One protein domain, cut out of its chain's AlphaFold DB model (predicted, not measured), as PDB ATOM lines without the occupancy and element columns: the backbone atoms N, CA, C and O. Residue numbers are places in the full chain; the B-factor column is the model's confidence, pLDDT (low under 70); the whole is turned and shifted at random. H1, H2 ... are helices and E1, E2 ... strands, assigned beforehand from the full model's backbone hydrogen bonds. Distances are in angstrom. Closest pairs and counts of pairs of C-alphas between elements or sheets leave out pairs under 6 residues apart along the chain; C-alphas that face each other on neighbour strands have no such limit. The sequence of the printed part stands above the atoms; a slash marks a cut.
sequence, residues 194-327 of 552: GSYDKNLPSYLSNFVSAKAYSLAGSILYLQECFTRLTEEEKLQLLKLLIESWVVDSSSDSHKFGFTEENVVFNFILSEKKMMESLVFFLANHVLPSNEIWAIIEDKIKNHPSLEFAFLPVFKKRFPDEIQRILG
ATOM      1  N   GLY A 194     -29.613  32.693   5.715       74.56
ATOM      2  CA  GLY A 194     -29.607  33.226   4.351       74.56
ATOM      3  C   GLY A 194     -29.749  32.175   3.245       74.56
ATOM      4  O   GLY A 194     -29.767  32.540   2.071       74.56
ATOM      5  N   SER A 195     -29.855  30.885   3.584       81.88
ATOM      6  CA  SER A 195     -30.152  29.831   2.603       81.88
ATOM      7  C   SER A 195     -31.630  29.822   2.222       81.88
ATOM      8  O   SER A 195     -32.477  30.278   2.988       81.88
ATOM      9  N   TYR A 196     -31.937  29.297   1.041       85.38
ATOM     10  CA  TYR A 196     -33.293  29.223   0.512       85.38
ATOM     11  C   TYR A 196     -33.608  27.819  -0.008       85.38
ATOM     12  O   TYR A 196     -32.716  27.069  -0.407       85.38
ATOM     13  N   ASP A 197     -34.886  27.458   0.016       79.88
ATOM     14  CA  ASP A 197     -35.372  26.121  -0.339       79.88
ATOM     15  C   ASP A 197     -35.395  25.840  -1.852       79.88
ATOM     16  O   ASP A 197     -35.275  24.684  -2.267       79.88
ATOM     17  N   LYS A 198     -35.540  26.881  -2.683       80.06
ATOM     18  CA  LYS A 198     -35.631  26.781  -4.148       80.06
ATOM     19  C   LYS A 198     -34.878  27.911  -4.844       80.06
ATOM     20  O   LYS A 198     -34.950  29.061  -4.422       80.06
ATOM     21  N   ASN A 199     -34.200  27.595  -5.950       83.88
ATOM     22  CA  ASN A 199     -33.553  28.605  -6.792       83.88
ATOM     23  C   ASN A 199     -34.563  29.636  -7.306       83.88
ATOM     24  O   ASN A 199     -35.692  29.287  -7.657       83.88
ATOM     25  N   LEU A 200     -34.122  30.893  -7.385       86.69
ATOM     26  CA  LEU A 200     -34.912  31.968  -7.970       86.69
ATOM     27  C   LEU A 200     -35.181  31.696  -9.466       86.69
ATOM     28  O   LEU A 200     -34.259  31.282 -10.175       86.69
ATOM     29  N   PRO A 201     -36.417  31.916  -9.952       85.62
ATOM     30  CA  PRO A 201     -36.753  31.756 -11.363       85.62
ATOM     31  C   PRO A 201     -35.927  32.652 -12.290       85.62
ATOM     32  O   PRO A 201     -35.610  33.790 -11.948       85.62
ATOM     33  N   SER A 202     -35.625  32.157 -13.495       85.44
ATOM     34  CA  SER A 202     -34.721  32.840 -14.434       85.44
ATOM     35  C   SER A 202     -35.318  34.098 -15.068       85.44
ATOM     36  O   SER A 202     -34.587  34.969 -15.534       85.44
ATOM     37  N   TYR A 203     -36.649  34.196 -15.082       84.62
ATOM     38  CA  TYR A 203     -37.378  35.332 -15.637       84.62
ATOM     39  C   TYR A 203     -37.425  36.547 -14.702       84.62
ATOM     40  O   TYR A 203     -37.914  37.593 -15.128       84.62
ATOM     41  N   LEU A 204     -36.977  36.409 -13.447       88.50
ATOM     42  CA  LEU A 204     -37.011  37.505 -12.488       88.50
ATOM     43  C   LEU A 204     -36.122  38.659 -12.940       88.50
ATOM     44  O   LEU A 204     -34.995  38.461 -13.405       88.50
ATOM     45  N   SER A 205     -36.616  39.879 -12.760       91.12
ATOM     46  CA  SER A 205     -35.798  41.057 -12.994       91.12
ATOM     47  C   SER A 205     -34.604  41.085 -12.039       91.12
ATOM     48  O   SER A 205     -34.667  40.673 -10.876       91.12
ATOM     49  N   ASN A 206     -33.491  41.631 -12.534       91.88
ATOM     50  CA  ASN A 206     -32.255  41.748 -11.762       91.88
ATOM     51  C   ASN A 206     -32.467  42.512 -10.442       91.88
ATOM     52  O   ASN A 206     -31.833  42.196  -9.436       91.88
ATOM     53  N   PHE A 207     -33.381  43.488 -10.439       92.81
ATOM     54  CA  PHE A 207     -33.760  44.244  -9.253       92.81
ATOM     55  C   PHE A 207     -34.479  43.379  -8.212       92.81
ATOM     56  O   PHE A 207     -34.084  43.391  -7.048       92.81
ATOM     57  N   VAL A 208     -35.474  42.577  -8.611       92.12
ATOM     58  CA  VAL A 208     -36.211  41.695  -7.688       92.12
ATOM     59  C   VAL A 208     -35.295  40.615  -7.105       92.12
ATOM     60  O   VAL A 208     -35.341  40.344  -5.903       92.12
ATOM     61  N   SER A 209     -34.392  40.048  -7.912       92.19
ATOM     62  CA  SER A 209     -33.373  39.119  -7.404       92.19
ATOM     63  C   SER A 209     -32.450  39.795  -6.386       92.19
ATOM     64  O   SER A 209     -32.252  39.273  -5.288       92.19
ATOM     65  N   ALA A 210     -31.930  40.987  -6.701       93.25
ATOM     66  CA  ALA A 210     -31.084  41.743  -5.780       93.25
ATOM     67  C   ALA A 210     -31.823  42.125  -4.490       93.25
ATOM     68  O   ALA A 210     -31.236  42.069  -3.409       93.25
ATOM     69  N   LYS A 211     -33.112  42.458  -4.584       93.62
ATOM     70  CA  LYS A 211     -33.988  42.735  -3.444       93.62
ATOM     71  C   LYS A 211     -34.083  41.541  -2.501       93.62
ATOM     72  O   LYS A 211     -33.828  41.692  -1.306       93.62
ATOM     73  N   ALA A 212     -34.362  40.353  -3.035       91.25
ATOM     74  CA  ALA A 212     -34.411  39.126  -2.247       91.25
ATOM     75  C   ALA A 212     -33.054  38.808  -1.591       91.25
ATOM     76  O   ALA A 212     -32.989  38.566  -0.385       91.25
ATOM     77  N   TYR A 213     -31.953  38.882  -2.347       92.38
ATOM     78  CA  TYR A 213     -30.618  38.598  -1.810       92.38
ATOM     79  C   TYR A 213     -30.139  39.621  -0.773       92.38
ATOM     80  O   TYR A 213     -29.436  39.242   0.167       92.38
ATOM     81  N   SER A 214     -30.545  40.888  -0.909       91.69
ATOM     82  CA  SER A 214     -30.232  41.953   0.052       91.69
ATOM     83  C   SER A 214     -30.861  41.678   1.414       91.69
ATOM     84  O   SER A 214     -30.178  41.790   2.429       91.69
ATOM     85  N   LEU A 215     -32.128  41.256   1.449       89.69
ATOM     86  CA  LEU A 215     -32.811  40.905   2.698       89.69
ATOM     87  C   LEU A 215     -32.296  39.588   3.299       89.69
ATOM     88  O   LEU A 215     -32.239  39.446   4.517       89.69
ATOM     89  N   ALA A 216     -31.870  38.643   2.457       88.00
ATOM     90  CA  ALA A 216     -31.342  37.352   2.895       88.00
ATOM     91  C   ALA A 216     -29.884  37.382   3.400       88.00
ATOM     92  O   ALA A 216     -29.410  36.384   3.942       88.00
ATOM     93  N   GLY A 217     -29.130  38.467   3.184       86.06
ATOM     94  CA  GLY A 217     -27.691  38.502   3.493       86.06
ATOM     95  C   GLY A 217     -26.844  37.597   2.594       86.06
ATOM     96  O   GLY A 217     -25.802  37.090   3.007       86.06
ATOM     97  N   SER A 218     -27.299  37.336   1.367       88.62
ATOM     98  CA  SER A 218     -26.627  36.436   0.420       88.62
ATOM     99  C   SER A 218     -25.628  37.196  -0.458       88.62
ATOM    100  O   SER A 218     -25.889  37.448  -1.632       88.62
ATOM    101  N   ILE A 219     -24.468  37.557   0.103       89.81
ATOM    102  CA  ILE A 219     -23.503  38.471  -0.542       89.81
ATOM    103  C   ILE A 219     -22.961  37.960  -1.879       89.81
ATOM    104  O   ILE A 219     -22.836  38.743  -2.815       89.81
ATOM    105  N   LEU A 220     -22.676  36.659  -1.989       87.75
ATOM    106  CA  LEU A 220     -22.146  36.066  -3.223       87.75
ATOM    107  C   LEU A 220     -23.095  36.293  -4.409       87.75
ATOM    108  O   LEU A 220     -22.676  36.799  -5.444       87.75
ATOM    109  N   TYR A 221     -24.381  35.984  -4.228       87.94
ATOM    110  CA  TYR A 221     -25.393  36.166  -5.267       87.94
ATOM    111  C   TYR A 221     -25.787  37.633  -5.445       87.94
ATOM    112  O   TYR A 221     -26.005  38.091  -6.565       87.94
ATOM    113  N   LEU A 222     -25.818  38.402  -4.349       90.62
ATOM    114  CA  LEU A 222     -26.059  39.839  -4.413       90.62
ATOM    115  C   LEU A 222     -25.009  40.522  -5.291       90.62
ATOM    116  O   LEU A 222     -25.380  41.332  -6.130       90.62
ATOM    117  N   GLN A 223     -23.728  40.170  -5.156       91.44
ATOM    118  CA  GLN A 223     -22.636  40.767  -5.926       91.44
ATOM    119  C   GLN A 223     -22.830  40.623  -7.442       91.44
ATOM    120  O   GLN A 223     -22.552  41.570  -8.181       91.44
ATOM    121  N   GLU A 224     -23.340  39.481  -7.910       88.56
ATOM    122  CA  GLU A 224     -23.606  39.251  -9.333       88.56
ATOM    123  C   GLU A 224     -24.680  40.208  -9.864       88.56
ATOM    124  O   GLU A 224     -24.465  40.888 -10.874       88.56
ATOM    125  N   CYS A 225     -25.803  40.326  -9.151       90.25
ATOM    126  CA  CYS A 225     -26.897  41.219  -9.531       90.25
ATOM    127  C   CYS A 225     -26.525  42.698  -9.356       90.25
ATOM    128  O   CYS A 225     -26.921  43.545 -10.159       90.25
ATOM    129  N   PHE A 226     -25.742  43.020  -8.326       92.00
ATOM    130  CA  PHE A 226     -25.465  44.386  -7.890       92.00
ATOM    131  C   PHE A 226     -24.725  45.222  -8.937       92.00
ATOM    132  O   PHE A 226     -24.975  46.419  -9.070       92.00
ATOM    133  N   THR A 227     -23.846  44.592  -9.723       88.75
ATOM    134  CA  THR A 227     -23.099  45.263 -10.805       88.75
ATOM    135  C   THR A 227     -23.991  45.804 -11.922       88.75
ATOM    136  O   THR A 227     -23.586  46.714 -12.641       88.75
ATOM    137  N   ARG A 228     -25.200  45.254 -12.067       90.94
ATOM    138  CA  ARG A 228     -26.163  45.609 -13.116       90.94
ATOM    139  C   ARG A 228     -27.240  46.582 -12.635       90.94
ATOM    140  O   ARG A 228     -28.085  46.963 -13.435       90.94
ATOM    141  N   LEU A 229     -27.224  46.950 -11.353       93.69
ATOM    142  CA  LEU A 229     -28.166  47.910 -10.784       93.69
ATOM    143  C   LEU A 229     -27.725  49.346 -11.066       93.69
ATOM    144  O   LEU A 229     -26.540  49.682 -10.982       93.69
ATOM    145  N   THR A 230     -28.706  50.198 -11.326       93.88
ATOM    146  CA  THR A 230     -28.550  51.654 -11.325       93.88
ATOM    147  C   THR A 230     -28.320  52.179  -9.904       93.88
ATOM    148  O   THR A 230     -28.619  51.512  -8.912       93.88
ATOM    149  N   GLU A 231     -27.792  53.398  -9.776       90.69
ATOM    150  CA  GLU A 231     -27.583  54.017  -8.457       90.69
ATOM    151  C   GLU A 231     -28.904  54.266  -7.708       90.69
ATOM    152  O   GLU A 231     -28.962  54.097  -6.491       90.69
ATOM    153  N   GLU A 232     -29.985  54.587  -8.426       92.38
ATOM    154  CA  GLU A 232     -31.321  54.747  -7.839       92.38
ATOM    155  C   GLU A 232     -31.846  53.426  -7.267       92.38
ATOM    156  O   GLU A 232     -32.307  53.384  -6.126       92.38
ATOM    157  N   GLU A 233     -31.710  52.325  -8.011       93.69
ATOM    158  CA  GLU A 233     -32.088  50.989  -7.542       93.69
ATOM    159  C   GLU A 233     -31.276  50.575  -6.309       93.69
ATOM    160  O   GLU A 233     -31.834  50.070  -5.337       93.69
ATOM    161  N   LYS A 234     -29.963  50.835  -6.291       94.88
ATOM    162  CA  LYS A 234     -29.117  50.545  -5.121       94.88
ATOM    163  C   LYS A 234     -29.573  51.312  -3.879       94.88
ATOM    164  O   LYS A 234     -29.614  50.735  -2.791       94.88
ATOM    165  N   LEU A 235     -29.941  52.585  -4.028       93.06
ATOM    166  CA  LEU A 235     -30.489  53.392  -2.935       93.06
ATOM    167  C   LEU A 235     -31.845  52.863  -2.458       93.06
ATOM    168  O   LEU A 235     -32.081  52.814  -1.252       93.06
ATOM    169  N   GLN A 236     -32.712  52.417  -3.372       93.50
ATOM    170  CA  GLN A 236     -33.984  51.782  -3.015       93.50
ATOM    171  C   GLN A 236     -33.777  50.490  -2.216       93.50
ATOM    172  O   GLN A 236     -34.477  50.264  -1.231       93.50
ATOM    173  N   LEU A 237     -32.791  49.667  -2.586       94.31
ATOM    174  CA  LEU A 237     -32.463  48.452  -1.835       94.31
ATOM    175  C   LEU A 237     -31.896  48.761  -0.445       94.31
ATOM    176  O   LEU A 237     -32.276  48.104   0.523       94.31
ATOM    177  N   LEU A 238     -31.034  49.777  -0.323       94.25
ATOM    178  CA  LEU A 238     -30.529  50.223   0.978       94.25
ATOM    179  C   LEU A 238     -31.667  50.751   1.863       94.25
ATOM    180  O   LEU A 238     -31.738  50.403   3.040       94.25
ATOM    181  N   LYS A 239     -32.575  51.552   1.296       93.50
ATOM    182  CA  LYS A 239     -33.773  52.048   1.985       93.50
ATOM    183  C   LYS A 239     -34.615  50.889   2.516       93.50
ATOM    184  O   LYS A 239     -34.888  50.842   3.712       93.50
ATOM    185  N   LEU A 240     -34.928  49.917   1.658       91.81
ATOM    186  CA  LEU A 240     -35.691  48.726   2.027       91.81
ATOM    187  C   LEU A 240     -35.015  47.925   3.147       91.81
ATOM    188  O   LEU A 240     -35.694  47.472   4.067       91.81
ATOM    189  N   LEU A 241     -33.692  47.743   3.071       91.88
ATOM    190  CA  LEU A 241     -32.919  47.020   4.081       91.88
ATOM    191  C   LEU A 241     -33.053  47.682   5.459       91.88
ATOM    192  O   LEU A 241     -33.270  46.995   6.453       91.88
ATOM    193  N   ILE A 242     -32.952  49.013   5.513       90.25
ATOM    194  CA  ILE A 242     -33.100  49.775   6.755       90.25
ATOM    195  C   ILE A 242     -34.551  49.759   7.250       90.25
ATOM    196  O   ILE A 242     -34.778  49.527   8.434       90.25
ATOM    197  N   GLU A 243     -35.540  49.961   6.374       89.25
ATOM    198  CA  GLU A 243     -36.970  49.905   6.723       89.25
ATOM    199  C   GLU A 243     -37.356  48.548   7.324       89.25
ATOM    200  O   GLU A 243     -38.034  48.493   8.354       89.25
ATOM    201  N   SER A 244     -36.851  47.467   6.729       86.25
ATOM    202  CA  SER A 244     -37.104  46.082   7.148       86.25
ATOM    203  C   SER A 244     -36.297  45.664   8.380       86.25
ATOM    204  O   SER A 244     -36.457  44.545   8.859       86.25
ATOM    205  N   TRP A 245     -35.434  46.539   8.906       84.62
ATOM    206  CA  TRP A 245     -34.627  46.235  10.080       84.62
ATOM    207  C   TRP A 245     -35.498  46.184  11.330       84.62
ATOM    208  O   TRP A 245     -36.063  47.208  11.733       84.62
ATOM    209  N   VAL A 246     -35.597  45.009  11.945       70.88
ATOM    210  CA  VAL A 246     -36.372  44.803  13.171       70.88
ATOM    211  C   VAL A 246     -35.441  44.647  14.360       70.88
ATOM    212  O   VAL A 246     -34.391  44.023  14.235       70.88
ATOM    213  N   VAL A 247     -35.853  45.192  15.502       61.84
ATOM    214  CA  VAL A 247     -35.214  44.952  16.789       61.84
ATOM    215  C   VAL A 247     -36.279  44.422  17.730       61.84
ATOM    216  O   VAL A 247     -37.163  45.175  18.115       61.84
ATOM    217  N   ASP A 248     -36.224  43.131  18.054       55.06
ATOM    218  CA  ASP A 248     -36.849  42.619  19.271       55.06
ATOM    219  C   ASP A 248     -36.288  41.253  19.682       55.06
ATOM    220  O   ASP A 248     -36.048  40.362  18.867       55.06
ATOM    221  N   SER A 249     -36.091  41.126  20.994       48.28
ATOM    222  CA  SER A 249     -35.453  40.033  21.734       48.28
ATOM    223  C   SER A 249     -36.452  39.001  22.278       48.28
ATOM    224  O   SER A 249     -36.180  38.327  23.273       48.28
ATOM    225  N   SER A 250     -37.626  38.871  21.662       45.72
ATOM    226  CA  SER A 250     -38.548  37.762  21.920       45.72
ATOM    227  C   SER A 250     -38.343  36.691  20.857       45.72
ATOM    228  O   SER A 250     -38.311  37.009  19.674       45.72
ATOM    229  N   SER A 251     -38.229  35.436  21.277       44.69
ATOM    230  CA  SER A 251     -37.909  34.215  20.515       44.69
ATOM    231  C   SER A 251     -38.776  33.876  19.283       44.69
ATOM    232  O   SER A 251     -38.716  32.747  18.797       44.69
ATOM    233  N   ASP A 252     -39.571  34.807  18.764       43.16
ATOM    234  CA  ASP A 252     -40.313  34.649  17.523       43.16
ATOM    235  C   ASP A 252     -39.476  35.162  16.348       43.16
ATOM    236  O   ASP A 252     -39.272  36.362  16.147       43.16
ATOM    237  N   SER A 253     -38.998  34.218  15.538       57.72
ATOM    238  CA  SER A 253     -38.389  34.483  14.238       57.72
ATOM    239  C   SER A 253     -39.279  35.449  13.445       57.72
ATOM    240  O   SER A 253     -40.411  35.091  13.095       57.72
ATOM    241  N   HIS A 254     -38.803  36.661  13.167       66.69
ATOM    242  CA  HIS A 254     -39.597  37.652  12.450       66.69
ATOM    243  C   HIS A 254     -39.782  37.218  10.998       66.69
ATOM    244  O   HIS A 254     -38.837  37.200  10.204       66.69
ATOM    245  N   LYS A 255     -41.020  36.831  10.673       78.31
ATOM    246  CA  LYS A 255     -41.415  36.415   9.330       78.31
ATOM    247  C   LYS A 255     -41.805  37.645   8.525       78.31
ATOM    248  O   LYS A 255     -42.843  38.249   8.779       78.31
ATOM    249  N   PHE A 256     -40.981  37.994   7.549       83.12
ATOM    250  CA  PHE A 256     -41.278  39.029   6.567       83.12
ATOM    251  C   PHE A 256     -41.580  38.370   5.228       83.12
ATOM    252  O   PHE A 256     -40.952  37.376   4.879       83.12
ATOM    253  N   GLY A 257     -42.518  38.900   4.451       84.25
ATOM    254  CA  GLY A 257     -42.751  38.374   3.116       84.25
ATOM    255  C   GLY A 257     -43.392  39.378   2.184       84.25
ATOM    256  O   GLY A 257     -44.139  40.256   2.613       84.25
ATOM    257  N   PHE A 258     -43.078  39.249   0.901       86.25
ATOM    258  CA  PHE A 258     -43.632  40.083  -0.157       86.25
ATOM    259  C   PHE A 258     -43.848  39.265  -1.429       86.25
ATOM    260  O   PHE A 258     -43.248  38.206  -1.613       86.25
ATOM    261  N   THR A 259     -44.704  39.776  -2.312       85.69
ATOM    262  CA  THR A 259     -45.030  39.136  -3.587       85.69
ATOM    263  C   THR A 259     -44.686  40.073  -4.729       85.69
ATOM    264  O   THR A 259     -45.281  41.144  -4.831       85.69
ATOM    265  N   GLU A 260     -43.771  39.665  -5.603       86.44
ATOM    266  CA  GLU A 260     -43.398  40.400  -6.818       86.44
ATOM    267  C   GLU A 260     -43.141  39.422  -7.966       86.44
ATOM    268  O   GLU A 260     -42.672  38.311  -7.739       86.44
ATOM    269  N   GLU A 261     -43.482  39.817  -9.197       84.44
ATOM    270  CA  GLU A 261     -43.245  39.028 -10.421       84.44
ATOM    271  C   GLU A 261     -43.684  37.549 -10.313       84.44
ATOM    272  O   GLU A 261     -42.999  36.631 -10.758       84.44
ATOM    273  N   ASN A 262     -44.853  37.303  -9.714       83.56
ATOM    274  CA  ASN A 262     -45.401  35.960  -9.469       83.56
ATOM    275  C   ASN A 262     -44.498  35.069  -8.596       83.56
ATOM    276  O   ASN A 262     -44.487  33.845  -8.723       83.56
ATOM    277  N   VAL A 263     -43.749  35.671  -7.676       83.69
ATOM    278  CA  VAL A 263     -42.986  34.963  -6.652       83.69
ATOM    279  C   VAL A 263     -43.346  35.525  -5.285       83.69
ATOM    280  O   VAL A 263     -43.331  36.735  -5.070       83.69
ATOM    281  N   VAL A 264     -43.697  34.634  -4.363       87.00
ATOM    282  CA  VAL A 264     -43.887  34.933  -2.946       87.00
ATOM    283  C   VAL A 264     -42.580  34.616  -2.240       87.00
ATOM    284  O   VAL A 264     -42.159  33.459  -2.174       87.00
ATOM    285  N   PHE A 265     -41.952  35.652  -1.707       89.44
ATOM    286  CA  PHE A 265     -40.741  35.537  -0.921       89.44
ATOM    287  C   PHE A 265     -41.091  35.582   0.557       89.44
ATOM    288  O   PHE A 265     -41.690  36.553   1.013       89.44
ATOM    289  N   ASN A 266     -40.684  34.562   1.304       89.81
ATOM    290  CA  ASN A 266     -40.809  34.518   2.755       89.81
ATOM    291  C   ASN A 266     -39.412  34.520   3.372       89.81
ATOM    292  O   ASN A 266     -38.566  33.727   2.974       89.81
ATOM    293  N   PHE A 267     -39.183  35.367   4.366       88.19
ATOM    294  CA  PHE A 267     -37.904  35.540   5.040       88.19
ATOM    295  C   PHE A 267     -38.062  35.330   6.532       88.19
ATOM    296  O   PHE A 267     -38.992  35.854   7.147       88.19
ATOM    297  N   ILE A 268     -37.096  34.633   7.115       85.50
ATOM    298  CA  ILE A 268     -36.767  34.761   8.528       85.50
ATOM    299  C   ILE A 268     -35.606  35.750   8.613       85.50
ATOM    300  O   ILE A 268     -34.475  35.412   8.263       85.50
ATOM    301  N   LEU A 269     -35.903  36.992   9.001       81.88
ATOM    302  CA  LEU A 269     -34.896  38.051   9.043       81.88
ATOM    303  C   LEU A 269     -33.927  37.825  10.210       81.88
ATOM    304  O   LEU A 269     -34.344  37.541  11.329       81.88
ATOM    305  N   SER A 270     -32.632  37.988   9.937       82.06
ATOM    306  CA  SER A 270     -31.555  37.898  10.926       82.06
ATOM    307  C   SER A 270     -30.746  39.187  10.918       82.06
ATOM    308  O   SER A 270     -30.246  39.591   9.865       82.06
ATOM    309  N   GLU A 271     -30.551  39.809  12.085       83.06
ATOM    310  CA  GLU A 271     -29.729  41.021  12.201       83.06
ATOM    311  C   GLU A 271     -28.312  40.808  11.663       83.06
ATOM    312  O   GLU A 271     -27.773  41.668  10.966       83.06
ATOM    313  N   LYS A 272     -27.725  39.632  11.914       84.75
ATOM    314  CA  LYS A 272     -26.393  39.281  11.411       84.75
ATOM    315  C   LYS A 272     -26.347  39.305   9.881       84.75
ATOM    316  O   LYS A 272     -25.406  39.844   9.305       84.75
ATOM    317  N   LYS A 273     -27.359  38.741   9.216       87.12
ATOM    318  CA  LYS A 273     -27.421  38.673   7.747       87.12
ATOM    319  C   LYS A 273     -27.725  40.025   7.117       87.12
ATOM    320  O   LYS A 273     -27.082  40.396   6.137       87.12
ATOM    321  N   MET A 274     -28.624  40.799   7.720       88.56
ATOM    322  CA  MET A 274     -28.875  42.178   7.293       88.56
ATOM    323  C   MET A 274     -27.627  43.057   7.471       88.56
ATOM    324  O   MET A 274     -27.361  43.912   6.624       88.56
ATOM    325  N   MET A 275     -26.806  42.802   8.501       89.12
ATOM    326  CA  MET A 275     -25.511  43.467   8.684       89.12
ATOM    327  C   MET A 275     -24.533  43.185   7.554       89.12
ATOM    328  O   MET A 275     -23.889  44.108   7.058       89.12
ATOM    329  N   GLU A 276     -24.417  41.921   7.140       90.50
ATOM    330  CA  GLU A 276     -23.559  41.532   6.019       90.50
ATOM    331  C   GLU A 276     -23.946  42.323   4.759       90.50
ATOM    332  O   GLU A 276     -23.073  42.909   4.110       90.50
ATOM    333  N   SER A 277     -25.249  42.424   4.464       92.25
ATOM    334  CA  SER A 277     -25.753  43.241   3.355       92.25
ATOM    335  C   SER A 277     -25.411  44.714   3.544       92.25
ATOM    336  O   SER A 277     -24.825  45.319   2.651       92.25
ATOM    337  N   LEU A 278     -25.700  45.303   4.706       93.38
ATOM    338  CA  LEU A 278     -25.435  46.719   4.964       93.38
ATOM    339  C   LEU A 278     -23.955  47.072   4.760       93.38
ATOM    340  O   LEU A 278     -23.628  48.055   4.091       93.38
ATOM    341  N   VAL A 279     -23.053  46.250   5.298       91.12
ATOM    342  CA  VAL A 279     -21.607  46.418   5.121       91.12
ATOM    343  C   VAL A 279     -21.234  46.318   3.643       91.12
ATOM    344  O   VAL A 279     -20.432  47.127   3.178       91.12
ATOM    345  N   PHE A 280     -21.836  45.393   2.891       93.81
ATOM    346  CA  PHE A 280     -21.629  45.274   1.449       93.81
ATOM    347  C   PHE A 280     -22.088  46.522   0.676       93.81
ATOM    348  O   PHE A 280     -21.319  47.042  -0.136       93.81
ATOM    349  N   PHE A 281     -23.286  47.053   0.948       93.19
ATOM    350  CA  PHE A 281     -23.789  48.284   0.315       93.19
ATOM    351  C   PHE A 281     -22.846  49.463   0.566       93.19
ATOM    352  O   PHE A 281     -22.415  50.144  -0.368       93.19
ATOM    353  N   LEU A 282     -22.454  49.657   1.827       91.38
ATOM    354  CA  LEU A 282     -21.541  50.723   2.211       91.38
ATOM    355  C   LEU A 282     -20.155  50.514   1.576       91.38
ATOM    356  O   LEU A 282     -19.563  51.463   1.061       91.38
ATOM    357  N   ALA A 283     -19.598  49.301   1.584       89.81
ATOM    358  CA  ALA A 283     -18.307  49.003   0.953       89.81
ATOM    359  C   ALA A 283     -18.290  49.345  -0.548       89.81
ATOM    360  O   ALA A 283     -17.273  49.816  -1.045       89.81
ATOM    361  N   ASN A 284     -19.429  49.209  -1.231       90.69
ATOM    362  CA  ASN A 284     -19.604  49.575  -2.637       90.69
ATOM    363  C   ASN A 284     -20.061  51.032  -2.855       90.69
ATOM    364  O   ASN A 284     -20.612  51.354  -3.903       90.69
ATOM    365  N   HIS A 285     -19.824  51.920  -1.886       87.69
ATOM    366  CA  HIS A 285     -20.107  53.359  -1.970       87.69
ATOM    367  C   HIS A 285     -21.587  53.745  -2.136       87.69
ATOM    368  O   HIS A 285     -21.872  54.880  -2.513       87.69
ATOM    369  N   VAL A 286     -22.533  52.873  -1.776       91.06
ATOM    370  CA  VAL A 286     -23.948  53.261  -1.679       91.06
ATOM    371  C   VAL A 286     -24.158  53.959  -0.343       91.06
ATOM    372  O   VAL A 286     -24.181  53.319   0.709       91.06
ATOM    373  N   LEU A 287     -24.241  55.288  -0.371       89.88
ATOM    374  CA  LEU A 287     -24.371  56.118   0.828       89.88
ATOM    375  C   LEU A 287     -25.850  56.444   1.105       89.88
ATOM    376  O   LEU A 287     -26.615  56.603   0.153       89.88
ATOM    377  N   PRO A 288     -26.275  56.579   2.375       90.00
ATOM    378  CA  PRO A 288     -27.663  56.905   2.685       90.00
ATOM    379  C   PRO A 288     -28.039  58.306   2.188       90.00
ATOM    380  O   PRO A 288     -27.312  59.275   2.416       90.00
ATOM    381  N   SER A 289     -29.194  58.415   1.534       90.06
ATOM    382  CA  SER A 289     -29.794  59.698   1.160       90.06
ATOM    383  C   SER A 289     -30.498  60.352   2.356       90.06
ATOM    384  O   SER A 289     -30.710  59.717   3.388       90.06
ATOM    385  N   ASN A 290     -30.924  61.611   2.209       87.25
ATOM    386  CA  ASN A 290     -31.684  62.322   3.248       87.25
ATOM    387  C   ASN A 290     -32.959  61.569   3.672       87.25
ATOM    388  O   ASN A 290     -33.314  61.584   4.845       87.25
ATOM    389  N   GLU A 291     -33.626  60.882   2.739       89.81
ATOM    390  CA  GLU A 291     -34.796  60.052   3.054       89.81
ATOM    391  C   GLU A 291     -34.432  58.850   3.930       89.81
ATOM    392  O   GLU A 291     -35.133  58.552   4.892       89.81
ATOM    393  N   ILE A 292     -33.328  58.167   3.615       90.44
ATOM    394  CA  ILE A 292     -32.864  57.010   4.392       90.44
ATOM    395  C   ILE A 292     -32.429  57.471   5.783       90.44
ATOM    396  O   ILE A 292     -32.763  56.824   6.772       90.44
ATOM    397  N   TRP A 293     -31.757  58.619   5.880       89.44
ATOM    398  CA  TRP A 293     -31.418  59.221   7.167       89.44
ATOM    399  C   TRP A 293     -32.650  59.565   8.004       89.44
ATOM    400  O   TRP A 293     -32.627  59.309   9.203       89.44
ATOM    401  N   ALA A 294     -33.730  60.057   7.394       86.94
ATOM    402  CA  ALA A 294     -34.987  60.302   8.103       86.94
ATOM    403  C   ALA A 294     -35.612  59.005   8.650       86.94
ATOM    404  O   ALA A 294     -36.131  58.998   9.761       86.94
ATOM    405  N   ILE A 295     -35.519  57.891   7.913       87.56
ATOM    406  CA  ILE A 295     -35.989  56.572   8.377       87.56
ATOM    407  C   ILE A 295     -35.126  56.053   9.531       87.56
ATOM    408  O   ILE A 295     -35.647  55.515  10.507       87.56
ATOM    409  N   ILE A 296     -33.804  56.220   9.433       87.00
ATOM    410  CA  ILE A 296     -32.869  55.870  10.510       87.00
ATOM    411  C   ILE A 296     -33.193  56.692  11.763       87.00
ATOM    412  O   ILE A 296     -33.290  56.137  12.854       87.00
ATOM    413  N   GLU A 297     -33.398  58.000  11.607       86.56
ATOM    414  CA  GLU A 297     -33.772  58.909  12.688       86.56
ATOM    415  C   GLU A 297     -35.097  58.511  13.345       86.56
ATOM    416  O   GLU A 297     -35.161  58.439  14.571       86.56
ATOM    417  N   ASP A 298     -36.126  58.200  12.555       84.69
ATOM    418  CA  ASP A 298     -37.424  57.740  13.053       84.69
ATOM    419  C   ASP A 298     -37.298  56.430  13.848       84.69
ATOM    420  O   ASP A 298     -37.771  56.344  14.981       84.69
ATOM    421  N   LYS A 299     -36.561  55.440  13.325       83.19
ATOM    422  CA  LYS A 299     -36.319  54.167  14.026       83.19
ATOM    423  C   LYS A 299     -35.581  54.353  15.351       83.19
ATOM    424  O   LYS A 299     -35.972  53.751  16.348       83.19
ATOM    425  N   ILE A 300     -34.552  55.200  15.380       79.88
ATOM    426  CA  ILE A 300     -33.787  55.492  16.603       79.88
ATOM    427  C   ILE A 300     -34.660  56.224  17.629       79.88
ATOM    428  O   ILE A 300     -34.630  55.887  18.810       79.88
ATOM    429  N   LYS A 301     -35.449  57.216  17.198       79.62
ATOM    430  CA  LYS A 301     -36.308  58.004  18.095       79.62
ATOM    431  C   LYS A 301     -37.484  57.206  18.652       79.62
ATOM    432  O   LYS A 301     -37.838  57.408  19.810       79.62
ATOM    433  N   ASN A 302     -38.077  56.320  17.853       74.44
ATOM    434  CA  ASN A 302     -39.227  55.513  18.262       74.44
ATOM    435  C   ASN A 302     -38.834  54.333  19.167       74.44
ATOM    436  O   ASN A 302     -39.674  53.844  19.919       74.44
ATOM    437  N   HIS A 303     -37.562  53.917  19.151       69.12
ATOM    438  CA  HIS A 303     -37.041  52.835  19.991       69.12
ATOM    439  C   HIS A 303     -35.738  53.227  20.716       69.12
ATOM    440  O   HIS A 303     -34.685  52.638  20.463       69.12
ATOM    441  N   PRO A 304     -35.779  54.200  21.648       60.69
ATOM    442  CA  PRO A 304     -34.578  54.743  22.288       60.69
ATOM    443  C   PRO A 304     -33.852  53.739  23.202       60.69
ATOM    444  O   PRO A 304     -32.672  53.920  23.488       60.69
ATOM    445  N   SER A 305     -34.537  52.682  23.648       52.97
ATOM    446  CA  SER A 305     -33.990  51.613  24.494       52.97
ATOM    447  C   SER A 305     -33.370  50.448  23.712       52.97
ATOM    448  O   SER A 305     -32.854  49.519  24.330       52.97
ATOM    449  N   LEU A 306     -33.455  50.449  22.377       60.31
ATOM    450  CA  LEU A 306     -33.011  49.346  21.526       60.31
ATOM    451  C   LEU A 306     -31.686  49.679  20.836       60.31
ATOM    452  O   LEU A 306     -31.566  50.648  20.083       60.31
ATOM    453  N   GLU A 307     -30.673  48.843  21.058       68.50
ATOM    454  CA  GLU A 307     -29.393  48.969  20.371       68.50
ATOM    455  C   GLU A 307     -29.442  48.306  18.993       68.50
ATOM    456  O   GLU A 307     -29.077  47.145  18.826       68.50
ATOM    457  N   PHE A 308     -29.858  49.061  17.975       75.00
ATOM    458  CA  PHE A 308     -29.793  48.591  16.591       75.00
ATOM    459  C   PHE A 308     -28.361  48.181  16.222       75.00
ATOM    460  O   PHE A 308     -27.431  48.996  16.286       75.00
ATOM    461  N   ALA A 309     -28.186  46.952  15.730       78.75
ATOM    462  CA  ALA A 309     -26.875  46.432  15.349       78.75
ATOM    463  C   ALA A 309     -26.163  47.286  14.274       78.75
ATOM    464  O   ALA A 309     -24.937  47.241  14.169       78.75
ATOM    465  N   PHE A 310     -26.890  48.087  13.478       83.06
ATOM    466  CA  PHE A 310     -26.294  48.960  12.452       83.06
ATOM    467  C   PHE A 310     -25.653  50.234  13.005       83.06
ATOM    468  O   PHE A 310     -24.832  50.854  12.323       83.06
ATOM    469  N   LEU A 311     -25.995  50.646  14.231       82.44
ATOM    470  CA  LEU A 311     -25.535  51.913  14.806       82.44
ATOM    471  C   LEU A 311     -24.007  52.027  14.897       82.44
ATOM    472  O   LEU A 311     -23.493  53.081  14.524       82.44
ATOM    473  N   PRO A 312     -23.244  50.999  15.325       82.44
ATOM    474  CA  PRO A 312     -21.783  51.059  15.321       82.44
ATOM    475  C   PRO A 312     -21.190  51.308  13.927       82.44
ATOM    476  O   PRO A 312     -20.222  52.058  13.791       82.44
ATOM    477  N   VAL A 313     -21.783  50.720  12.880       82.75
ATOM    478  CA  VAL A 313     -21.318  50.884  11.493       82.75
ATOM    479  C   VAL A 313     -21.539  52.320  11.022       82.75
ATOM    480  O   VAL A 313     -20.613  52.935  10.486       82.75
ATOM    481  N   PHE A 314     -22.725  52.882  11.272       85.19
ATOM    482  CA  PHE A 314     -23.017  54.269  10.910       85.19
ATOM    483  C   PHE A 314     -22.238  55.279  11.757       85.19
ATOM    484  O   PHE A 314     -21.688  56.209  11.184       85.19
ATOM    485  N   LYS A 315     -22.074  55.069  13.074       82.00
ATOM    486  CA  LYS A 315     -21.240  55.932  13.939       82.00
ATOM    487  C   LYS A 315     -19.798  56.027  13.444       82.00
ATOM    488  O   LYS A 315     -19.214  57.105  13.448       82.00
ATOM    489  N   LYS A 316     -19.220  54.907  12.998       82.88
ATOM    490  CA  LYS A 316     -17.846  54.872  12.482       82.88
ATOM    491  C   LYS A 316     -17.704  55.583  11.135       82.88
ATOM    492  O   LYS A 316     -16.651  56.150  10.861       82.88
ATOM    493  N   ARG A 317     -18.716  55.488  10.268       80.69
ATOM    494  CA  ARG A 317     -18.623  55.931   8.869       80.69
ATOM    495  C   ARG A 317     -19.236  57.312   8.603       80.69
ATOM    496  O   ARG A 317     -18.798  57.972   7.670       80.69
ATOM    497  N   PHE A 318     -20.205  57.729   9.415       86.25
ATOM    498  CA  PHE A 318     -20.954  58.986   9.317       86.25
ATOM    499  C   PHE A 318     -21.186  59.575  10.724       86.25
ATOM    500  O   PHE A 318     -22.317  59.593  11.225       86.25
ATOM    501  N   PRO A 319     -20.109  59.986  11.418       79.00
ATOM    502  CA  PRO A 319     -20.201  60.477  12.790       79.00
ATOM    503  C   PRO A 319     -21.059  61.744  12.894       79.00
ATOM    504  O   PRO A 319     -21.895  61.826  13.790       79.00
ATOM    505  N   ASP A 320     -20.921  62.676  11.947       80.12
ATOM    506  CA  ASP A 320     -21.600  63.977  11.968       80.12
ATOM    507  C   ASP A 320     -23.122  63.842  11.772       80.12
ATOM    508  O   ASP A 320     -23.913  64.476  12.472       80.12
ATOM    509  N   GLU A 321     -23.564  62.989  10.839       80.56
ATOM    510  CA  GLU A 321     -24.985  62.698  10.599       80.56
ATOM    511  C   GLU A 321     -25.635  62.017  11.804       80.56
ATOM    512  O   GLU A 321     -26.727  62.411  12.218       80.56
ATOM    513  N   ILE A 322     -24.963  61.029  12.406       80.00
ATOM    514  CA  ILE A 322     -25.476  60.347  13.598       80.00
ATOM    515  C   ILE A 322     -25.502  61.294  14.804       80.00
ATOM    516  O   ILE A 322     -26.471  61.281  15.558       80.00
ATOM    517  N   GLN A 323     -24.497  62.157  14.969       74.81
ATOM    518  CA  GLN A 323     -24.482  63.181  16.019       74.81
ATOM    519  C   GLN A 323     -25.632  64.185  15.841       74.81
ATOM    520  O   GLN A 323     -26.274  64.567  16.817       74.81
ATOM    521  N   ARG A 324     -25.966  64.552  14.596       79.56
ATOM    522  CA  ARG A 324     -27.124  65.403  14.272       79.56
ATOM    523  C   ARG A 324     -28.456  64.734  14.626       79.56
ATOM    524  O   ARG A 324     -29.316  65.386  15.209       79.56
ATOM    525  N   ILE A 325     -28.608  63.447  14.305       73.81
ATOM    526  CA  ILE A 325     -29.815  62.639  14.572       73.81
ATOM    527  C   ILE A 325     -30.028  62.409  16.072       73.81
ATOM    528  O   ILE A 325     -31.149  62.502  16.571       73.81
ATOM    529  N   LEU A 326     -28.945  62.151  16.808       68.12
ATOM    530  CA  LEU A 326     -28.965  62.027  18.267       68.12
ATOM    531  C   LEU A 326     -29.111  63.395  18.974       68.12
ATOM    532  O   LEU A 326     -29.327  63.437  20.187       68.12
ATOM    533  N   GLY A 327     -29.057  64.495  18.209       50.81
ATOM    534  CA  GLY A 327     -29.141  65.878  18.666       50.81
ATOM    535  C   GLY A 327     -27.874  66.355  19.382       50.81
ATOM    536  O   GLY A 327     -27.086  65.559  19.888       50.81
TER     537      GLY A 327
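What this domain is: This is residues 194 to 327 of the 552 residues of a protein of Leptospira kobayashii (UniProt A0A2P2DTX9). Three helices, H1, H3 and H4, meet one another in the core, with H2 folded back on H1 and a two-stranded hairpin, E1 and E2, packed along another side of H1. Toward the end of the printed part, H5 packs on H3, and the short helices H6 and H7 make a looser group with it. The printed part has 134 residues, with seven named helices and two named strands in the order H1 H2 H3 E1 E2 H4 H5 H6 H7; the sheet, E1 - E2, is antiparallel and the class is mostly helix. It is compact, with a radius of gyration of the C-alphas of 15.0 A and spans of 47 by 36 by 21 A.

How they stand to each other: Residues 194 to 205 hold no named element. H1, residues 206 to 216, and H2, residues 219 to 226, form a helical hairpin and touch, closest at the C-alphas of Tyr 213 and Leu 222, 5.4 A. H3, residues 231 to 243, touches H1 at a shallow tilt of 29 degrees, the same way, closest at the C-alphas of Lys 211 and Leu 237, 6.1 A. E1, residues 255 to 260, and E2, residues 263 to 268, form a hairpin at 162 degrees; N 258 and O 265, 3.0 A, and N 267 and O 256, 2.7 A, are within hydrogen-bond range. The closest C-alphas of H1 and E2, Ala 216 and Phe 267, are 7.1 A apart. H4, residues 271 to 283, touches H1 with residues 273 to 277 alone at a steep tilt of 49 degrees, closest at the C-alphas of Ser 214 and Ser 277, 5.7 A. H4 also touches H3, closest at the C-alphas of Leu 238 and Phe 281, 7.0 A. Residues 292 to 296 alone of H5, residues 290 to 302, touch H3; the closest C-alphas, Lys 239 and Ile 292, are 5.6 A apart. H6, residues 311 to 317, is close to but not clearly touching H4, at the C-alphas of Val 279 and Val 313, 7.8 A. H7, residues 319 to 325, is close to but not clearly touching H5, at the C-alphas of Glu 297 and Ile 325, 5.8 A. Every O i to N i+4 pair is within hydrogen-bond range in H1, H3, H4, H5, H6 and H7, and 3 of 4 in H2.

Where its parts are: H1 begins at C-alpha 206, (-32.255, 41.748, -11.762), and is 15.3 A long; H3 measures 18.3 A, H4 17.9 A and H5 18.1 A. E1 is 16.8 A and E2 16.4 A long. H7 ends at C-alpha 325, (-29.815, 62.639, 14.572).

The domain as a whole: The C-alphas farthest apart, Ser 202 and Gly 327, are 47.1 A apart. The printed part has no cut, and the link from H3 to E1, 11 residues, is long. Mean pLDDT of the printed part is 83.6; residues 247 to 254, 303 to 307 and 326 to 327 are under 70.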